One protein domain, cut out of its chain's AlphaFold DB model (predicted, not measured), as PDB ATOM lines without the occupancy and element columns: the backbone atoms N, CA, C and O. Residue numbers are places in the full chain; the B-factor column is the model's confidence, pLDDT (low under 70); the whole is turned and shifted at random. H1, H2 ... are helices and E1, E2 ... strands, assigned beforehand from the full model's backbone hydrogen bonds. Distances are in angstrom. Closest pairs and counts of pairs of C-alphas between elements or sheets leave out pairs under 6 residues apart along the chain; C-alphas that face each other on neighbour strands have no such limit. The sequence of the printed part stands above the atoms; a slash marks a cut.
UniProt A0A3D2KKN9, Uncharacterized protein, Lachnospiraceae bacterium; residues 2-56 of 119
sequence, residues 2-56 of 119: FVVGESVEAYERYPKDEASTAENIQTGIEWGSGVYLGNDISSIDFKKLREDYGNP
ATOM      1  N   PHE A   2       8.691 -34.526 -22.521       87.62
ATOM      2  CA  PHE A   2       8.985 -35.909 -22.146       87.62
ATOM      3  C   PHE A   2       9.407 -35.981 -20.683       87.62
ATOM      4  O   PHE A   2      10.104 -35.094 -20.182       87.62
ATOM      5  N   VAL A   3       8.946 -37.029 -20.008       88.81
ATOM      6  CA  VAL A   3       9.234 -37.315 -18.604       88.81
ATOM      7  C   VAL A   3       9.593 -38.789 -18.489       88.81
ATOM      8  O   VAL A   3       8.931 -39.628 -19.099       88.81
ATOM      9  N   VAL A   4      10.616 -39.091 -17.697       89.69
ATOM     10  CA  VAL A   4      10.894 -40.444 -17.205       89.69
ATOM     11  C   VAL A   4      10.281 -40.556 -15.822       89.69
ATOM     12  O   VAL A   4      10.653 -39.798 -14.932       89.69
ATOM     13  N   GLY A   5       9.302 -41.444 -15.665       89.00
ATOM     14  CA  GLY A   5       8.738 -41.774 -14.360       89.00
ATOM     15  C   GLY A   5       9.651 -42.752 -13.632       89.00
ATOM     16  O   GLY A   5      10.088 -43.740 -14.220       89.00
ATOM     17  N   GLU A   6       9.922 -42.487 -12.364       88.06
ATOM     18  CA  GLU A   6      10.630 -43.393 -11.468       88.06
ATOM     19  C   GLU A   6       9.630 -44.071 -10.531       88.06
ATOM     20  O   GLU A   6       8.640 -43.464 -10.112       88.06
ATOM     21  N   SER A   7       9.913 -45.325 -10.164       86.44
ATOM     22  CA  SER A   7       9.016 -46.145  -9.333       86.44
ATOM     23  C   SER A   7       7.608 -46.237  -9.932       86.44
ATOM     24  O   SER A   7       6.619 -45.910  -9.282       86.44
ATOM     25  N   VAL A   8       7.539 -46.589 -11.218       88.19
ATOM     26  CA  VAL A   8       6.280 -46.700 -11.959       88.19
ATOM     27  C   VAL A   8       5.622 -48.036 -11.643       88.19
ATOM     28  O   VAL A   8       6.184 -49.087 -11.951       88.19
ATOM     29  N   GLU A   9       4.415 -47.993 -11.090       88.81
ATOM     30  CA  GLU A   9       3.622 -49.174 -10.756       88.81
ATOM     31  C   GLU A   9       2.238 -49.095 -11.405       88.81
ATOM     32  O   GLU A   9       1.641 -48.025 -11.551       88.81
ATOM     33  N   ALA A  10       1.723 -50.249 -11.828       89.75
ATOM     34  CA  ALA A  10       0.342 -50.373 -12.265       89.75
ATOM     35  C   ALA A  10      -0.534 -50.709 -11.060       89.75
ATOM     36  O   ALA A  10      -0.192 -51.585 -10.269       89.75
ATOM     37  N   TYR A  11      -1.682 -50.049 -10.950       90.06
ATOM     38  CA  TYR A  11      -2.642 -50.315  -9.889       90.06
ATOM     39  C   TYR A  11      -4.031 -50.592 -10.459       90.06
ATOM     40  O   TYR A  11      -4.405 -50.104 -11.529       90.06
ATOM     41  N   GLU A  12      -4.829 -51.317  -9.683       91.75
ATOM     42  CA  GLU A  12      -6.261 -51.486  -9.903       91.75
ATOM     43  C   GLU A  12      -7.029 -50.886  -8.726       91.75
ATOM     44  O   GLU A  12      -6.708 -51.116  -7.559       91.75
ATOM     45  N   ARG A  13      -8.051 -50.084  -9.027       89.25
ATOM     46  CA  ARG A  13      -9.005 -49.572  -8.044       89.25
ATOM     47  C   ARG A  13     -10.332 -50.284  -8.212       89.25
ATOM     48  O   ARG A  13     -10.897 -50.321  -9.306       89.25
ATOM     49  N   TYR A  14     -10.828 -50.794  -7.094       90.12
ATOM     50  CA  TYR A  14     -12.087 -51.517  -7.009       90.12
ATOM     51  C   TYR A  14     -13.189 -50.603  -6.458       90.12
ATOM     52  O   TYR A  14     -12.919 -49.784  -5.569       90.12
ATOM     53  N   PRO A  15     -14.429 -50.724  -6.959       87.44
ATOM     54  CA  PRO A  15     -15.564 -49.999  -6.403       87.44
ATOM     55  C   PRO A  15     -15.798 -50.416  -4.947       87.44
ATOM     56  O   PRO A  15     -15.667 -51.582  -4.584       87.44
ATOM     57  N   LYS A  16     -16.133 -49.441  -4.098       83.06
ATOM     58  CA  LYS A  16     -16.235 -49.643  -2.647       83.06
ATOM     59  C   LYS A  16     -17.487 -50.426  -2.233       83.06
ATOM     60  O   LYS A  16     -17.419 -51.216  -1.298       83.06
ATOM     61  N   ASP A  17     -18.599 -50.190  -2.927       88.69
ATOM     62  CA  ASP A  17     -19.937 -50.638  -2.518       88.69
ATOM     63  C   ASP A  17     -20.613 -51.560  -3.559       88.69
ATOM     64  O   ASP A  17     -21.787 -51.899  -3.422       88.69
ATOM     65  N   GLU A  18     -19.883 -51.993  -4.592       85.88
ATOM     66  CA  GLU A  18     -20.382 -52.867  -5.662       85.88
ATOM     67  C   GLU A  18     -19.425 -54.038  -5.917       85.88
ATOM     68  O   GLU A  18     -18.226 -53.954  -5.650       85.88
ATOM     69  N   ALA A  19     -19.947 -55.142  -6.458       85.81
ATOM     70  CA  ALA A  19     -19.110 -56.261  -6.871       85.81
ATOM     71  C   ALA A  19     -18.176 -55.835  -8.012       85.81
ATOM     72  O   ALA A  19     -18.599 -55.176  -8.965       85.81
ATOM     73  N   SER A  20     -16.910 -56.234  -7.928       83.38
ATOM     74  CA  SER A  20     -15.928 -55.936  -8.965       83.38
ATOM     75  C   SER A  20     -16.264 -56.698 -10.250       83.38
ATOM     76  O   SER A  20     -16.414 -57.920 -10.250       83.38
ATOM     77  N   THR A  21     -16.383 -55.965 -11.349       86.19
ATOM     78  CA  THR A  21     -16.615 -56.458 -12.707       86.19
ATOM     79  C   THR A  21     -15.560 -55.860 -13.629       86.19
ATOM     80  O   THR A  21     -14.992 -54.808 -13.339       86.19
ATOM     81  N   ALA A  22     -15.314 -56.494 -14.774       82.00
ATOM     82  CA  ALA A  22     -14.359 -55.970 -15.752       82.00
ATOM     83  C   ALA A  22     -14.711 -54.552 -16.253       82.00
ATOM     84  O   ALA A  22     -13.833 -53.848 -16.736       82.00
ATOM     85  N   GLU A  23     -15.973 -54.124 -16.123       84.12
ATOM     86  CA  GLU A  23     -16.436 -52.803 -16.567       84.12
ATOM     87  C   GLU A  23     -16.363 -51.718 -15.482       84.12
ATOM     88  O   GLU A  23     -16.460 -50.536 -15.807       84.12
ATOM     89  N   ASN A  24     -16.189 -52.088 -14.205       87.19
ATOM     90  CA  ASN A  24     -16.152 -51.132 -13.088       87.19
ATOM     91  C   ASN A  24     -14.820 -51.103 -12.316       87.19
ATOM     92  O   ASN A  24     -14.674 -50.307 -11.387       87.19
ATOM     93  N   ILE A  25     -13.849 -51.935 -12.703       89.00
ATOM     94  CA  ILE A  25     -12.466 -51.851 -12.224       89.00
ATOM     95  C   ILE A  25     -11.746 -50.754 -13.009       89.00
ATOM     96  O   ILE A  25     -11.768 -50.732 -14.239       89.00
ATOM     97  N   GLN A  26     -11.081 -49.844 -12.296       90.25
ATOM     98  CA  GLN A  26     -10.236 -48.826 -12.913       90.25
ATOM     99  C   GLN A  26      -8.768 -49.228 -12.798       90.25
ATOM    100  O   GLN A  26      -8.221 -49.266 -11.696       90.25
ATOM    101  N   THR A  27      -8.111 -49.449 -13.931       90.69
ATOM    102  CA  THR A  27      -6.657 -49.637 -13.991       90.69
ATOM    103  C   THR A  27      -5.971 -48.296 -14.236       90.69
ATOM    104  O   THR A  27      -6.445 -47.479 -15.030       90.69
ATOM    105  N   GLY A  28      -4.859 -48.054 -13.552       89.62
ATOM    106  CA  GLY A  28      -4.051 -46.852 -13.718       89.62
ATOM    107  C   GLY A  28      -2.564 -47.134 -13.563       89.62
ATOM    108  O   GLY A  28      -2.153 -48.243 -13.229       89.62
ATOM    109  N   ILE A  29      -1.773 -46.100 -13.827       91.25
ATOM    110  CA  ILE A  29      -0.338 -46.076 -13.568       91.25
ATOM    111  C   ILE A  29      -0.091 -44.994 -12.526       91.25
ATOM    112  O   ILE A  29      -0.592 -43.877 -12.667       91.25
ATOM    113  N   GLU A  30       0.682 -45.317 -11.500       91.81
ATOM    114  CA  GLU A  30       1.234 -44.351 -10.559       91.81
ATOM    115  C   GLU A  30       2.757 -44.355 -10.632       91.81
ATOM    116  O   GLU A  30       3.374 -45.312 -11.096       91.81
ATOM    117  N   TRP A  31       3.368 -43.244 -10.239       91.69
ATOM    118  CA  TRP A  31       4.817 -43.111 -10.176       91.69
ATOM    119  C   TRP A  31       5.201 -42.241  -8.983       91.69
ATOM    120  O   TRP A  31       4.452 -41.337  -8.600       91.69
ATOM    121  N   GLY A  32       6.371 -42.500  -8.402       89.31
ATOM    122  CA  GLY A  32       6.864 -41.754  -7.244       89.31
ATOM    123  C   GLY A  32       7.385 -40.366  -7.624       89.31
ATOM    124  O   GLY A  32       6.930 -39.352  -7.092       89.31
ATOM    125  N   SER A  33       8.318 -40.315  -8.576       89.25
ATOM    126  CA  SER A  33       8.950 -39.085  -9.077       89.25
ATOM    127  C   SER A  33       9.048 -39.089 -10.602       89.25
ATOM    128  O   SER A  33       8.842 -40.110 -11.253       89.25
ATOM    129  N   GLY A  34       9.312 -37.919 -11.187       89.38
ATOM    130  CA  GLY A  34       9.505 -37.775 -12.626       89.38
ATOM    131  C   GLY A  34      10.699 -36.883 -12.950       89.38
ATOM    132  O   GLY A  34      10.825 -35.793 -12.391       89.38
ATOM    133  N   VAL A  35      11.540 -37.323 -13.886       88.44
ATOM    134  CA  VAL A  35      12.671 -36.554 -14.421       88.44
ATOM    135  C   VAL A  35      12.287 -35.950 -15.765       88.44
ATOM    136  O   VAL A  35      11.858 -36.648 -16.683       88.44
ATOM    137  N   TYR A  36      12.430 -34.632 -15.887       89.19
ATOM    138  CA  TYR A  36      12.052 -33.893 -17.087       89.19
ATOM    139  C   TYR A  36      13.187 -33.853 -18.117       89.19
ATOM    140  O   TYR A  36      14.294 -33.428 -17.799       89.19
ATOM    141  N   LEU A  37      12.894 -34.239 -19.363       85.44
ATOM    142  CA  LEU A  37      13.897 -34.405 -20.427       85.44
ATOM    143  C   LEU A  37      13.836 -33.339 -21.530       85.44
ATOM    144  O   LEU A  37      14.568 -33.414 -22.512       85.44
ATOM    145  N   GLY A  38      12.955 -32.345 -21.402       84.88
ATOM    146  CA  GLY A  38      12.740 -31.342 -22.445       84.88
ATOM    147  C   GLY A  38      11.707 -31.755 -23.502       84.88
ATOM    148  O   GLY A  38      10.815 -32.580 -23.267       84.88
ATOM    149  N   ASN A  39      11.776 -31.107 -24.668       86.19
ATOM    150  CA  ASN A  39      10.771 -31.216 -25.736       86.19
ATOM    151  C   ASN A  39      11.295 -31.793 -27.054       86.19
ATOM    152  O   ASN A  39      10.480 -32.115 -27.917       86.19
ATOM    153  N   ASP A  40      12.605 -31.917 -27.218       87.31
ATOM    154  CA  ASP A  40      13.210 -32.416 -28.445       87.31
ATOM    155  C   ASP A  40      13.529 -33.905 -28.294       87.31
ATOM    156  O   ASP A  40      14.405 -34.281 -27.526       87.31
ATOM    157  N   ILE A  41      12.797 -34.756 -29.019       83.00
ATOM    158  CA  ILE A  41      13.020 -36.212 -29.014       83.00
ATOM    159  C   ILE A  41      14.425 -36.552 -29.507       83.00
ATOM    160  O   ILE A  41      15.016 -37.516 -29.029       83.00
ATOM    161  N   SER A  42      14.947 -35.800 -30.478       86.50
ATOM    162  CA  SER A  42      16.181 -36.179 -31.171       86.50
ATOM    163  C   SER A  42      17.428 -36.064 -30.295       86.50
ATOM    164  O   SER A  42      18.415 -36.749 -30.548       86.50
ATOM    165  N   SER A  43      17.366 -35.252 -29.239       85.06
ATOM    166  CA  SER A  43      18.425 -35.109 -28.240       85.06
ATOM    167  C   SER A  43      18.299 -36.072 -27.055       85.06
ATOM    168  O   SER A  43      19.185 -36.091 -26.200       85.06
ATOM    169  N   ILE A  44      17.237 -36.885 -26.987       85.06
ATOM    170  CA  ILE A  44      17.042 -37.847 -25.900       85.06
ATOM    171  C   ILE A  44      17.811 -39.138 -26.193       85.06
ATOM    172  O   ILE A  44      17.478 -39.893 -27.106       85.06
ATOM    173  N   ASP A  45      18.802 -39.427 -25.355       86.31
ATOM    174  CA  ASP A  45      19.526 -40.696 -25.368       86.31
ATOM    175  C   ASP A  45      18.783 -41.756 -24.538       86.31
ATOM    176  O   ASP A  45      18.934 -41.857 -23.319       86.31
ATOM    177  N   PHE A  46      17.960 -42.565 -25.206       82.75
ATOM    178  CA  PHE A  46      17.191 -43.630 -24.557       82.75
ATOM    179  C   PHE A  46      18.059 -44.742 -23.959       82.75
ATOM    180  O   PHE A  46      17.623 -45.386 -23.002       82.75
ATOM    181  N   LYS A  47      19.265 -44.983 -24.498       81.19
ATOM    182  CA  LYS A  47      20.186 -45.986 -23.947       81.19
ATOM    183  C   LYS A  47      20.646 -45.515 -22.573       81.19
ATOM    184  O   LYS A  47      20.459 -46.234 -21.594       81.19
ATOM    185  N   LYS A  48      21.103 -44.265 -22.494       82.56
ATOM    186  CA  LYS A  48      21.536 -43.649 -21.243       82.56
ATOM    187  C   LYS A  48      20.420 -43.573 -20.202       82.56
ATOM    188  O   LYS A  48      20.636 -43.917 -19.051       82.56
ATOM    189  N   LEU A  49      19.200 -43.198 -20.590       85.69
ATOM    190  CA  LEU A  49      18.076 -43.169 -19.642       85.69
ATOM    191  C   LEU A  49      17.774 -44.534 -19.035       85.69
ATOM    192  O   LEU A  49      17.381 -44.632 -17.877       85.69
ATOM    193  N   ARG A  50      17.926 -45.591 -19.826       82.00
ATOM    194  CA  ARG A  50      17.719 -46.951 -19.350       82.00
ATOM    195  C   ARG A  50      18.850 -47.419 -18.434       82.00
ATOM    196  O   ARG A  50      18.588 -48.242 -17.565       82.00
ATOM    197  N   GLU A  51      20.064 -46.917 -18.621       81.62
ATOM    198  CA  GLU A  51      21.185 -47.135 -17.701       81.62
ATOM    199  C   GLU A  51      20.987 -46.365 -16.385       81.62
ATOM    200  O   GLU A  51      21.157 -46.943 -15.317       81.62
ATOM    201  N   ASP A  52      20.564 -45.101 -16.465       84.00
ATOM    202  CA  ASP A  52      20.407 -44.211 -15.309       84.00
ATOM    203  C   ASP A  52      19.160 -44.545 -14.460       84.00
ATOM    204  O   ASP A  52      19.215 -44.490 -13.233       84.00
ATOM    205  N   TYR A  53      18.034 -44.884 -15.102       82.38
ATOM    206  CA  TYR A  53      16.713 -45.009 -14.456       82.38
ATOM    207  C   TYR A  53      16.026 -46.362 -14.679       82.38
ATOM    208  O   TYR A  53      14.908 -46.584 -14.209       82.38
ATOM    209  N   GLY A  54      16.635 -47.270 -15.440       80.12
ATOM    210  CA  GLY A  54      16.071 -48.596 -15.650       80.12
ATOM    211  C   GLY A  54      16.219 -49.474 -14.412       80.12
ATOM    212  O   GLY A  54      17.224 -49.420 -13.709       80.12
ATOM    213  N   ASN A  55      15.245 -50.358 -14.184       79.06
ATOM    214  CA  ASN A  55      15.426 -51.418 -13.194       79.06
ATOM    215  C   ASN A  55      16.631 -52.287 -13.585       79.06
ATOM    216  O   ASN A  55      16.744 -52.656 -14.769       79.06
ATOM    217  N   PRO A  56      17.497 -52.642 -12.613       76.19
ATOM    218  CA  PRO A  56      18.615 -53.527 -12.875       76.19
ATOM    219  C   PRO A  56      18.094 -54.858 -13.433       76.19
ATOM    220  O   PRO A  56      16.969 -55.265 -13.128       76.19
TER     221      PRO A  56
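AT A GLANCE: This is residues 2 to 56 of the 119 residues of an uncharacterized protein of Lachnospiraceae bacterium (UniProt A0A3D2KKN9). A long two-stranded antiparallel ribbon makes most of the length of this domain: E1 with E4 at one end, and E2 with E3 beyond a sharp bend. A loop sticks out past the far end of E2 and E3 with residues 16 to 23, and the short helix H1 lies at the other end, beside E1. The printed part has 55 residues, with four named strands and then one named helix in the order E1, E2, E3, E4, H1; the two-stranded sheets E1 - E4 and E2 - E3 are both antiparallel. The class is mixed, helices and strands, with under half of the residues in named elements. The whole is extended and elongated, with a radius of gyration of the C-alphas of 16.4 A and spans of 48 by 26 by 17 A.

HOW THE PARTS SIT: E1, residues 3 to 6, is the antiparallel neighbour of E4, residues 33 to 36, with 153 degrees between their directions. The C-alphas of Gly 5 and Gly 34 face each other at 4.4 A. N of residue 4 and O of residue 35 are within hydrogen-bond range at 2.9 A, and so are N of residue 35 and O of residue 4 at 2.8 A. E1 runs on into E2, residues 9 to 13, across a break of 2 residues, at 81 degrees. E2 and E3, residues 26 to 30, are a hairpin, antiparallel with 150 degrees between their directions. The C-alphas of Ala 10 and Ile 29 face each other at 4.5 A. N 11 and O 28 are within hydrogen-bond range at 2.9 A, and so are N 13 and O 26 at 2.8 A. E3 runs on into E4 across a break of 2 residues, at 65 degrees. E1 is apart from E3, and E2 is apart from E4. H1, residues 46 to 53, has its centre 11.0 A from that of E1; 2 pairs of their C-alphas are within 8 A, and the closest are those of Glu 6 and Tyr 53, 7.0 A apart. H1 is apart from both E2 and E3. In H1 every O i to N i+4 pair is within hydrogen-bond range.

IN THESE COORDINATES: E1 runs from Val 3, whose C-alpha is at (9.234, -37.315, -18.604), to Glu 6, 9.5 A from first to last C-alpha. E2 runs from Glu 9 to Arg 13 over 12.9 A, and its last C-alpha is at (-9.005, -49.572, -8.044). Residues 14 to 25 hold no named element, and their C-alphas lie 18 to 28 A from the mean of all C-alphas. E3 runs from Gln 26 to Glu 30 over 12.5 A, and E4 from Ser 33 to Tyr 36 over 10.0 A. H1 runs from Phe 46 to Tyr 53, 10.2 A from first to last C-alpha, and ends with C-alpha 53 at (16.713, -45.009, -14.456).

THE WHOLE: The two C-alphas farthest apart are those of Asp 17 and Ser 43, at 48.7 A, while the first and last printed C-alphas, of Phe 2 and Pro 56, are 22.1 A apart. Residues 16 to 23 stand free; without them the body has 47 residues, spans 43 by 26 by 14 A and has a radius of gyration of 13.9 A. The links E1 to E2 and E3 to E4 are tight, the link E4 to H1, with 9 residues, is short, and the link E2 to E3, with 12 residues, is long. The printed part has no cut. The mean pLDDT of the printed part is 86.5, and no printed residue is under 70.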